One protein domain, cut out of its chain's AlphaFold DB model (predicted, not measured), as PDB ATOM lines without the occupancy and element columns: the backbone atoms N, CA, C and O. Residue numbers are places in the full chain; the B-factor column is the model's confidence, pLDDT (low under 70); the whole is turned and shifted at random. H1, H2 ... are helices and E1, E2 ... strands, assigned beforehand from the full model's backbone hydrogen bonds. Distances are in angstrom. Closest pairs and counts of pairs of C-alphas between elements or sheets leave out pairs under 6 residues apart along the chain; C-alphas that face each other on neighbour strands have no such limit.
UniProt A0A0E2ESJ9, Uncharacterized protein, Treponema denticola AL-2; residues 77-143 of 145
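This is residues 77 to 143 of the 145 residues of an uncharacterized protein of Treponema denticola AL-2 (UniProt A0A0E2ESJ9). A small, strongly twisted and curled sheet of five short strands is partly rolled up but not closed, and two short helices, H1 and H2, lie on the same face of it. H2 follows the edge strand E4 in the chain and leads straight into E5, the strand at the other edge. The printed part has 67 residues, with two named helices and five named strands in the order H1 E1 E2 E3 E4 H2 E5. The sheet has the order E4 E3 E2 E1 E5 and is antiparallel throughout; the class is mixed, helices and strands. The whole is compact, with a radius of gyration of the C-alphas of 10.2 A, and rounded, with spans of 29 by 28 by 20 A.

H1, residues 81 to 90, is on the sheet at a height over the sheet of 6.9 A, over none of its strands. E1, residues 94 to 97, and E2, residues 103 to 109, form a hairpin, with N 104 and O 95 2.8 A apart. The closest C-alphas of H1 and E2 are those of Val 81 and Lys 109, 7.2 A apart. E3, residues 114 to 116, forms a hairpin with E2, where N 107 and O 115 are 2.8 A apart. E2 is staggered: its residues 103 to 105 pair with E1 and its residues 106 to 109 with E3. E4, residues 119 to 121, forms a hairpin with E3, with N 119 and O 116 2.8 A apart. E1 E2 E3 E4 is a meander, each strand the antiparallel neighbour of the one before. H2, residues 123 to 129, is on the sheet at a height of 4.8 A, over none of its strands. H1 and H2 are close but not clearly touching, at a steep tilt of 53 degrees, the same way; their closest C-alphas, Val 81 and Pro 123, are 6.8 A apart. E5, residues 130 to 132, is the antiparallel neighbour of E1, with N 96 and O 131 2.8 A apart. The edge strands E4 and E5 are apart. In H1 and H2 every O i to N i+4 pair is within hydrogen-bond range.

H1 begins at C-alpha 81, (97.271, 120.513, 138.227), and is 14.3 A long from first to last C-alpha. E1 measures 10.4 A, E2 17.7 A and H2 10.0 A in the same way. E2 begins at C-alpha 103, (86.929, 113.003, 123.126). E5 ends at C-alpha 132, (93.201, 119.818, 123.157).

The two C-alphas farthest apart, those of Gln 118 and Val 143, are 29.6 A apart. The printed part has no cut, and the links between its named elements are tight. Residues 133 to 143, after E5, hold no named element. The mean pLDDT of the printed part is 94.1, and no printed residue is under 70.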
ATOM      1  N   PRO A  77     104.975 118.818 129.880       94.56
ATOM      2  CA  PRO A  77     103.916 118.541 130.845       94.56
ATOM      3  C   PRO A  77     103.619 119.749 131.734       94.56
ATOM      4  O   PRO A  77     104.508 120.566 131.995       94.56
ATOM      5  N   PHE A  78     102.379 119.853 132.213       95.75
ATOM      6  CA  PHE A  78     102.041 120.891 133.180       95.75
ATOM      7  C   PHE A  78     102.834 120.699 134.474       95.75
ATOM      8  O   PHE A  78     102.911 119.595 135.004       95.75
ATOM      9  N   GLU A  79     103.385 121.783 135.014       94.00
ATOM     10  CA  GLU A  79     104.144 121.767 136.269       94.00
ATOM     11  C   GLU A  79     103.246 121.498 137.482       94.00
ATOM     12  O   GLU A  79     103.725 121.124 138.550       94.00
ATOM     13  N   SER A  80     101.942 121.742 137.339       95.62
ATOM     14  CA  SER A  80     100.944 121.507 138.379       95.62
ATOM     15  C   SER A  80      99.557 121.301 137.782       95.62
ATOM     16  O   SER A  80      99.248 121.750 136.673       95.62
ATOM     17  N   VAL A  81      98.683 120.687 138.571       96.81
ATOM     18  CA  VAL A  81      97.271 120.513 138.227       96.81
ATOM     19  C   VAL A  81      96.548 121.859 138.134       96.81
ATOM     20  O   VAL A  81      95.651 122.029 137.309       96.81
ATOM     21  N   GLU A  82      96.934 122.844 138.945       96.44
ATOM     22  CA  GLU A  82      96.387 124.201 138.900       96.44
ATOM     23  C   GLU A  82      96.601 124.842 137.529       96.44
ATOM     24  O   GLU A  82      95.639 125.327 136.925       96.44
ATOM     25  N   LYS A  83      97.839 124.790 137.020       95.62
ATOM     26  CA  LYS A  83      98.167 125.292 135.682       95.62
ATOM     27  C   LYS A  83      97.447 124.505 134.592       95.62
ATOM     28  O   LYS A  83      96.864 125.120 133.698       95.62
ATOM     29  N   ALA A  84      97.409 123.173 134.705       96.12
ATOM     30  CA  ALA A  84      96.660 122.329 133.779       96.12
ATOM     31  C   ALA A  84      95.200 122.791 133.681       96.12
ATOM     32  O   ALA A  84      94.710 123.080 132.593       96.12
ATOM     33  N   MET A  85      94.515 122.957 134.816       96.12
ATOM     34  CA  MET A  85      93.116 123.386 134.839       96.12
ATOM     35  C   MET A  85      92.897 124.801 134.302       96.12
ATOM     36  O   MET A  85      91.834 125.068 133.738       96.12
ATOM     37  N   GLU A  86      93.846 125.721 134.485       95.81
ATOM     38  CA  GLU A  86      93.756 127.063 133.907       95.81
ATOM     39  C   GLU A  86      93.765 127.007 132.375       95.81
ATOM     40  O   GLU A  86      92.896 127.601 131.733       95.81
ATOM     41  N   VAL A  87      94.711 126.267 131.794       96.06
ATOM     42  CA  VAL A  87      94.853 126.137 130.339       96.06
ATOM     43  C   VAL A  87      93.706 125.313 129.754       96.06
ATOM     44  O   VAL A  87      93.041 125.774 128.832       96.06
ATOM     45  N   ILE A  88      93.367 124.171 130.357       96.06
ATOM     46  CA  ILE A  88      92.235 123.321 129.951       96.06
ATOM     47  C   ILE A  88      90.931 124.124 129.858       96.06
ATOM     48  O   ILE A  88      90.170 123.959 128.908       96.06
ATOM     49  N   LYS A  89      90.667 125.034 130.807       95.69
ATOM     50  CA  LYS A  89      89.479 125.902 130.756       95.69
ATOM     51  C   LYS A  89      89.501 126.870 129.575       95.69
ATOM     52  O   LYS A  89      88.437 127.144 129.022       95.69
ATOM     53  N   LYS A  90      90.673 127.387 129.191       95.94
ATOM     54  CA  LYS A  90      90.825 128.256 128.009       95.94
ATOM     55  C   LYS A  90      90.510 127.491 126.717       95.94
ATOM     56  O   LYS A  90      89.880 128.070 125.841       95.94
ATOM     57  N   HIS A  91      90.824 126.196 126.676       96.00
ATOM     58  CA  HIS A  91      90.476 125.259 125.596       96.00
ATOM     59  C   HIS A  91      89.080 124.615 125.755       96.00
ATOM     60  O   HIS A  91      88.779 123.556 125.203       96.00
ATOM     61  N   GLY A  92      88.196 125.204 126.570       95.50
ATOM     62  CA  GLY A  92      86.810 124.746 126.717       95.50
ATOM     63  C   GLY A  92      86.612 123.440 127.500       95.50
ATOM     64  O   GLY A  92      85.481 122.968 127.602       95.50
ATOM     65  N   GLY A  93      87.666 122.867 128.085       96.44
ATOM     66  CA  GLY A  93      87.593 121.691 128.958       96.44
ATOM     67  C   GLY A  93      87.668 120.333 128.259       96.44
ATOM     68  O   GLY A  93      87.667 119.310 128.944       96.44
ATOM     69  N   TRP A  94      87.728 120.306 126.927       97.12
ATOM     70  CA  TRP A  94      87.701 119.077 126.135       97.12
ATOM     71  C   TRP A  94      89.096 118.670 125.670       97.12
ATOM     72  O   TRP A  94      89.855 119.477 125.136       97.12
ATOM     73  N   VAL A  95      89.400 117.388 125.831       96.50
ATOM     74  CA  VAL A  95      90.636 116.764 125.359       96.50
ATOM     75  C   VAL A  95      90.305 115.595 124.440       96.50
ATOM     76  O   VAL A  95      89.217 115.024 124.509       96.50
ATOM     77  N   LYS A  96      91.239 115.242 123.568       95.69
ATOM     78  CA  LYS A  96      91.152 114.117 122.643       95.69
ATOM     79  C   LYS A  96      92.335 113.191 122.887       95.69
ATOM     80  O   LYS A  96      93.446 113.684 123.094       95.69
ATOM     81  N   TRP A  97      92.115 111.882 122.865       93.12
ATOM     82  CA  TRP A  97      93.224 110.927 122.861       93.12
ATOM     83  C   TRP A  97      94.037 111.091 121.565       93.12
ATOM     84  O   TRP A  97      93.535 111.559 120.540       93.12
ATOM     85  N   LYS A  98      95.335 110.782 121.614       90.75
ATOM     86  CA  LYS A  98      96.194 110.822 120.417       90.75
ATOM     87  C   LYS A  98      96.024 109.590 119.536       90.75
ATOM     88  O   LYS A  98      96.112 109.708 118.316       90.75
ATOM     89  N   ASP A  99      95.792 108.439 120.160       85.56
ATOM     90  CA  ASP A  99      95.745 107.141 119.479       85.56
ATOM     91  C   ASP A  99      94.375 106.842 118.853       85.56
ATOM     92  O   ASP A  99      94.275 106.024 117.938       85.56
ATOM     93  N   ASP A 100      93.323 107.522 119.310       79.50
ATOM     94  CA  ASP A 100      91.982 107.433 118.746       79.50
ATOM     95  C   ASP A 100      91.269 108.798 118.763       79.50
ATOM     96  O   ASP A 100      91.615 109.707 119.510       79.50
ATOM     97  N   ASP A 101      90.274 108.980 117.893       80.25
ATOM     98  CA  ASP A 101      89.515 110.238 117.791       80.25
ATOM     99  C   ASP A 101      88.435 110.383 118.887       80.25
ATOM    100  O   ASP A 101      87.460 111.124 118.720       80.25
ATOM    101  N   ILE A 102      88.569 109.678 120.016       90.00
ATOM    102  CA  ILE A 102      87.630 109.797 121.132       90.00
ATOM    103  C   ILE A 102      87.895 111.125 121.854       90.00
ATOM    104  O   ILE A 102      89.028 111.590 121.963       90.00
ATOM    105  N   GLN A 103      86.837 111.770 122.345       93.81
ATOM    106  CA  GLN A 103      86.929 113.003 123.126       93.81
ATOM    107  C   GLN A 103      86.460 112.776 124.561       93.81
ATOM    108  O   GLN A 103      85.478 112.074 124.813       93.81
ATOM    109  N   GLY A 104      87.168 113.387 125.503       94.38
ATOM    110  CA  GLY A 104      86.889 113.342 126.926       94.38
ATOM    111  C   GLY A 104      86.713 114.746 127.485       94.38
ATOM    112  O   GLY A 104      87.434 115.675 127.125       94.38
ATOM    113  N   LEU A 105      85.752 114.899 128.393       96.94
ATOM    114  CA  LEU A 105      85.595 116.127 129.162       96.94
ATOM    115  C   LEU A 105      86.417 116.020 130.448       96.94
ATOM    116  O   LEU A 105      86.308 115.030 131.180       96.94
ATOM    117  N   VAL A 106      87.192 117.059 130.749       97.00
ATOM    118  CA  VAL A 106      87.836 117.211 132.054       97.00
ATOM    119  C   VAL A 106      86.773 117.642 133.065       97.00
ATOM    120  O   VAL A 106      86.218 118.738 132.984       97.00
ATOM    121  N   VAL A 107      86.463 116.762 134.017       96.38
ATOM    122  CA  VAL A 107      85.327 116.905 134.949       96.38
ATOM    123  C   VAL A 107      85.743 117.231 136.382       96.38
ATOM    124  O   VAL A 107      84.891 117.528 137.219       96.38
ATOM    125  N   GLY A 108      87.034 117.177 136.704       94.75
ATOM    126  CA  GLY A 108      87.513 117.449 138.055       94.75
ATOM    127  C   GLY A 108      89.028 117.397 138.182       94.75
ATOM    128  O   GLY A 108      89.736 117.164 137.207       94.75
ATOM    129  N   LYS A 109      89.513 117.615 139.406       96.94
ATOM    130  CA  LYS A 109      90.932 117.541 139.750       96.94
ATOM    131  C   LYS A 109      91.160 117.085 141.198       96.94
ATOM    132  O   LYS A 109      90.264 117.249 142.027       96.94
ATOM    133  N   SER A 110      92.341 116.541 141.474       95.62
ATOM    134  CA  SER A 110      92.919 116.312 142.805       95.62
ATOM    135  C   SER A 110      94.123 117.249 142.990       95.62
ATOM    136  O   SER A 110      94.250 118.238 142.263       95.62
ATOM    137  N   ASP A 111      94.978 116.964 143.972       94.25
ATOM    138  CA  ASP A 111      96.219 117.711 144.198       94.25
ATOM    139  C   ASP A 111      97.275 117.424 143.113       94.25
ATOM    140  O   ASP A 111      98.066 118.296 142.775       94.25
ATOM    141  N   ASP A 112      97.269 116.217 142.540       96.38
ATOM    142  CA  ASP A 112      98.291 115.716 141.611       96.38
ATOM    143  C   ASP A 112      97.742 115.234 140.257       96.38
ATOM    144  O   ASP A 112      98.519 114.960 139.348       96.38
ATOM    145  N   ARG A 113      96.416 115.129 140.089       97.56
ATOM    146  CA  ARG A 113      95.783 114.578 138.881       97.56
ATOM    147  C   ARG A 113      94.611 115.410 138.384       97.56
ATOM    148  O   ARG A 113      93.901 116.065 139.150       97.56
ATOM    149  N   VAL A 114      94.339 115.293 137.089       97.25
ATOM    150  CA  VAL A 114      93.082 115.736 136.472       97.25
ATOM    151  C   VAL A 114      92.177 114.535 136.213       97.25
ATOM    152  O   VAL A 114      92.648 113.430 135.946       97.25
ATOM    153  N   LYS A 115      90.863 114.743 136.311       97.38
ATOM    154  CA  LYS A 115      89.863 113.712 136.026       97.38
ATOM    155  C   LYS A 115      89.269 113.924 134.640       97.38
ATOM    156  O   LYS A 115      88.576 114.920 134.429       97.38
ATOM    157  N   ILE A 116      89.485 112.976 133.735       95.81
ATOM    158  CA  ILE A 116      88.888 112.939 132.397       95.81
ATOM    159  C   ILE A 116      87.835 111.839 132.403       95.81
ATOM    160  O   ILE A 116      88.161 110.670 132.574       95.81
ATOM    161  N   LEU A 117      86.561 112.196 132.237       91.06
ATOM    162  CA  LEU A 117      85.447 111.251 132.377       91.06
ATOM    163  C   LEU A 117      85.518 110.450 133.703       91.06
ATOM    164  O   LEU A 117      85.203 110.985 134.769       91.06
ATOM    165  N   GLN A 118      85.901 109.170 133.644       90.44
ATOM    166  CA  GLN A 118      86.042 108.272 134.798       90.44
ATOM    167  C   GLN A 118      87.505 108.116 135.260       90.44
ATOM    168  O   GLN A 118      87.720 107.643 136.376       90.44
ATOM    169  N   ASP A 119      88.481 108.561 134.464       92.81
ATOM    170  CA  ASP A 119      89.906 108.275 134.648       92.81
ATOM    171  C   ASP A 119      90.660 109.438 135.293       92.81
ATOM    172  O   ASP A 119      90.368 110.612 135.055       92.81
ATOM    173  N   TRP A 120      91.647 109.102 136.125       96.75
ATOM    174  CA  TRP A 120      92.511 110.057 136.817       96.75
ATOM    175  C   TRP A 120      93.922 110.007 136.245       96.75
ATOM    176  O   TRP A 120      94.632 109.027 136.472       96.75
ATOM    177  N   VAL A 121      94.339 111.081 135.583       96.25
ATOM    178  CA  VAL A 121      95.629 111.146 134.887       96.25
ATOM    179  C   VAL A 121      96.546 112.199 135.497       96.25
ATOM    180  O   VAL A 121      96.100 113.275 135.913       96.25
ATOM    181  N   LEU A 122      97.830 111.869 135.565       97.31
ATOM    182  CA  LEU A 122      98.902 112.793 135.917       97.31
ATOM    183  C   LEU A 122      99.128 113.811 134.782       97.31
ATOM    184  O   LEU A 122      98.813 113.517 133.625       97.31
ATOM    185  N   PRO A 123      99.692 114.997 135.067       96.06
ATOM    186  CA  PRO A 123     100.089 115.961 134.042       96.06
ATOM    187  C   PRO A 123     100.971 115.381 132.928       96.06
ATOM    188  O   PRO A 123     100.816 115.756 131.766       96.06
ATOM    189  N   GLU A 124     101.870 114.454 133.258       94.81
ATOM    190  CA  GLU A 124     102.730 113.767 132.292       94.81
ATOM    191  C   GLU A 124     101.917 112.852 131.371       94.81
ATOM    192  O   GLU A 124     102.038 112.937 130.152       94.81
ATOM    193  N   GLU A 125     101.024 112.041 131.944       95.38
ATOM    194  CA  GLU A 125     100.129 111.150 131.192       95.38
ATOM    195  C   GLU A 125      99.176 111.952 130.294       95.38
ATOM    196  O   GLU A 125      98.894 111.563 129.158       95.38
ATOM    197  N   LEU A 126      98.712 113.105 130.785       95.06
ATOM    198  CA  LEU A 126      97.903 114.044 130.020       95.06
ATOM    199  C   LEU A 126      98.676 114.564 128.797       95.06
ATOM    200  O   LEU A 126      98.155 114.551 127.683       95.06
ATOM    201  N   PHE A 127      99.924 114.990 128.987       95.19
ATOM    202  CA  PHE A 127     100.768 115.507 127.912       95.19
ATOM    203  C   PHE A 127     101.132 114.438 126.874       95.19
ATOM    204  O   PHE A 127     101.142 114.702 125.666       95.19
ATOM    205  N   GLU A 128     101.426 113.223 127.327       92.31
ATOM    206  CA  GLU A 128     101.820 112.110 126.467       92.31
ATOM    207  C   GLU A 128     100.640 111.566 125.662       92.31
ATOM    208  O   GLU A 128     100.782 111.388 124.452       92.31
ATOM    209  N   GLY A 129      99.477 111.379 126.290       92.81
ATOM    210  CA  GLY A 129      98.335 110.688 125.690       92.81
ATOM    211  C   GLY A 129      97.285 111.575 125.021       92.81
ATOM    212  O   GLY A 129      96.479 111.054 124.250       92.81
ATOM    213  N   TYR A 130      97.273 112.889 125.283       94.88
ATOM    214  CA  TYR A 130      96.147 113.752 124.911       94.88
ATOM    215  C   TYR A 130      96.557 115.042 124.187       94.88
ATOM    216  O   TYR A 130      97.671 115.556 124.325       94.88
ATOM    217  N   VAL A 131      95.613 115.572 123.410       95.56
ATOM    218  CA  VAL A 131      95.649 116.901 122.781       95.56
ATOM    219  C   VAL A 131      94.366 117.670 123.097       95.56
ATOM    220  O   VAL A 131      93.335 117.064 123.393       95.56
ATOM    221  N   PHE A 132      94.400 118.997 123.027       96.31
ATOM    222  CA  PHE A 132      93.201 119.818 123.157       96.31
ATOM    223  C   PHE A 132      92.260 119.587 121.972       96.31
ATOM    224  O   PHE A 132      92.690 119.481 120.824       96.31
ATOM    225  N   ALA A 133      90.964 119.439 122.248       95.31
ATOM    226  CA  ALA A 133      90.000 119.034 121.224       95.31
ATOM    227  C   ALA A 133      89.639 120.158 120.233       95.31
ATOM    228  O   ALA A 133      89.142 119.867 119.147       95.31
ATOM    229  N   ASP A 134      89.855 121.418 120.609       95.12
ATOM    230  CA  ASP A 134      89.518 122.596 119.810       95.12
ATOM    231  C   ASP A 134      90.566 122.916 118.734       95.12
ATOM    232  O   ASP A 134      90.188 123.250 117.610       95.12
ATOM    233  N   ASP A 135      91.858 122.781 119.046       94.00
ATOM    234  CA  ASP A 135      92.956 123.131 118.134       94.00
ATOM    235  C   ASP A 135      93.979 122.008 117.881       94.00
ATOM    236  O   ASP A 135      94.842 122.140 117.008       94.00
ATOM    237  N   GLY A 136      93.874 120.883 118.593       91.12
ATOM    238  CA  GLY A 136      94.769 119.735 118.449       91.12
ATOM    239  C   GLY A 136      96.167 119.933 119.040       91.12
ATOM    240  O   GLY A 136      97.044 119.098 118.800       91.12
ATOM    241  N   SER A 137      96.414 121.009 119.789       92.31
ATOM    242  CA  SER A 137      97.705 121.240 120.437       92.31
ATOM    243  C   SER A 137      97.933 120.276 121.616       92.31
ATOM    244  O   SER A 137      96.973 119.776 122.207       92.31
ATOM    245  N   PRO A 138      99.193 119.941 121.966       94.19
ATOM    246  CA  PRO A 138      99.476 119.068 123.104       94.19
ATOM    247  C   PRO A 138      98.891 119.611 124.409       94.19
ATOM    248  O   PRO A 138      99.009 120.802 124.689       94.19
ATOM    249  N   CYS A 139      98.344 118.728 125.248       95.31
ATOM    250  CA  CYS A 139      97.894 119.091 126.591       95.31
ATOM    251  C   CYS A 139      99.092 119.348 127.524       95.31
ATOM    252  O   CYS A 139      99.420 118.522 128.374       95.31
ATOM    253  N   GLY A 140      99.759 120.488 127.355       93.06
ATOM    254  CA  GLY A 140     100.932 120.885 128.127       93.06
ATOM    255  C   GLY A 140     101.143 122.395 128.169       93.06
ATOM    256  O   GLY A 140     100.392 123.174 127.584       93.06
ATOM    257  N   GLU A 141     102.194 122.813 128.865       91.50
ATOM    258  CA  GLU A 141     102.632 124.208 128.925       91.50
ATOM    259  C   GLU A 141     103.550 124.512 127.753       91.50
ATOM    260  O   GLU A 141     104.448 123.726 127.451       91.50
ATOM    261  N   LEU A 142     103.362 125.676 127.131       87.56
ATOM    262  CA  LEU A 142     104.337 126.213 126.191       87.56
ATOM    263  C   LEU A 142     105.665 126.442 126.919       87.56
ATOM    264  O   LEU A 142     105.704 127.057 127.986       87.56
ATOM    265  N   VAL A 143     106.751 125.943 126.340       80.31
ATOM    266  CA  VAL A 143     108.100 126.285 126.786       80.31
ATOM    267  C   VAL A 143     108.380 127.689 126.253       80.31
ATOM    268  O   VAL A 143     108.458 127.874 125.041       80.31
TER     269      VAL A 143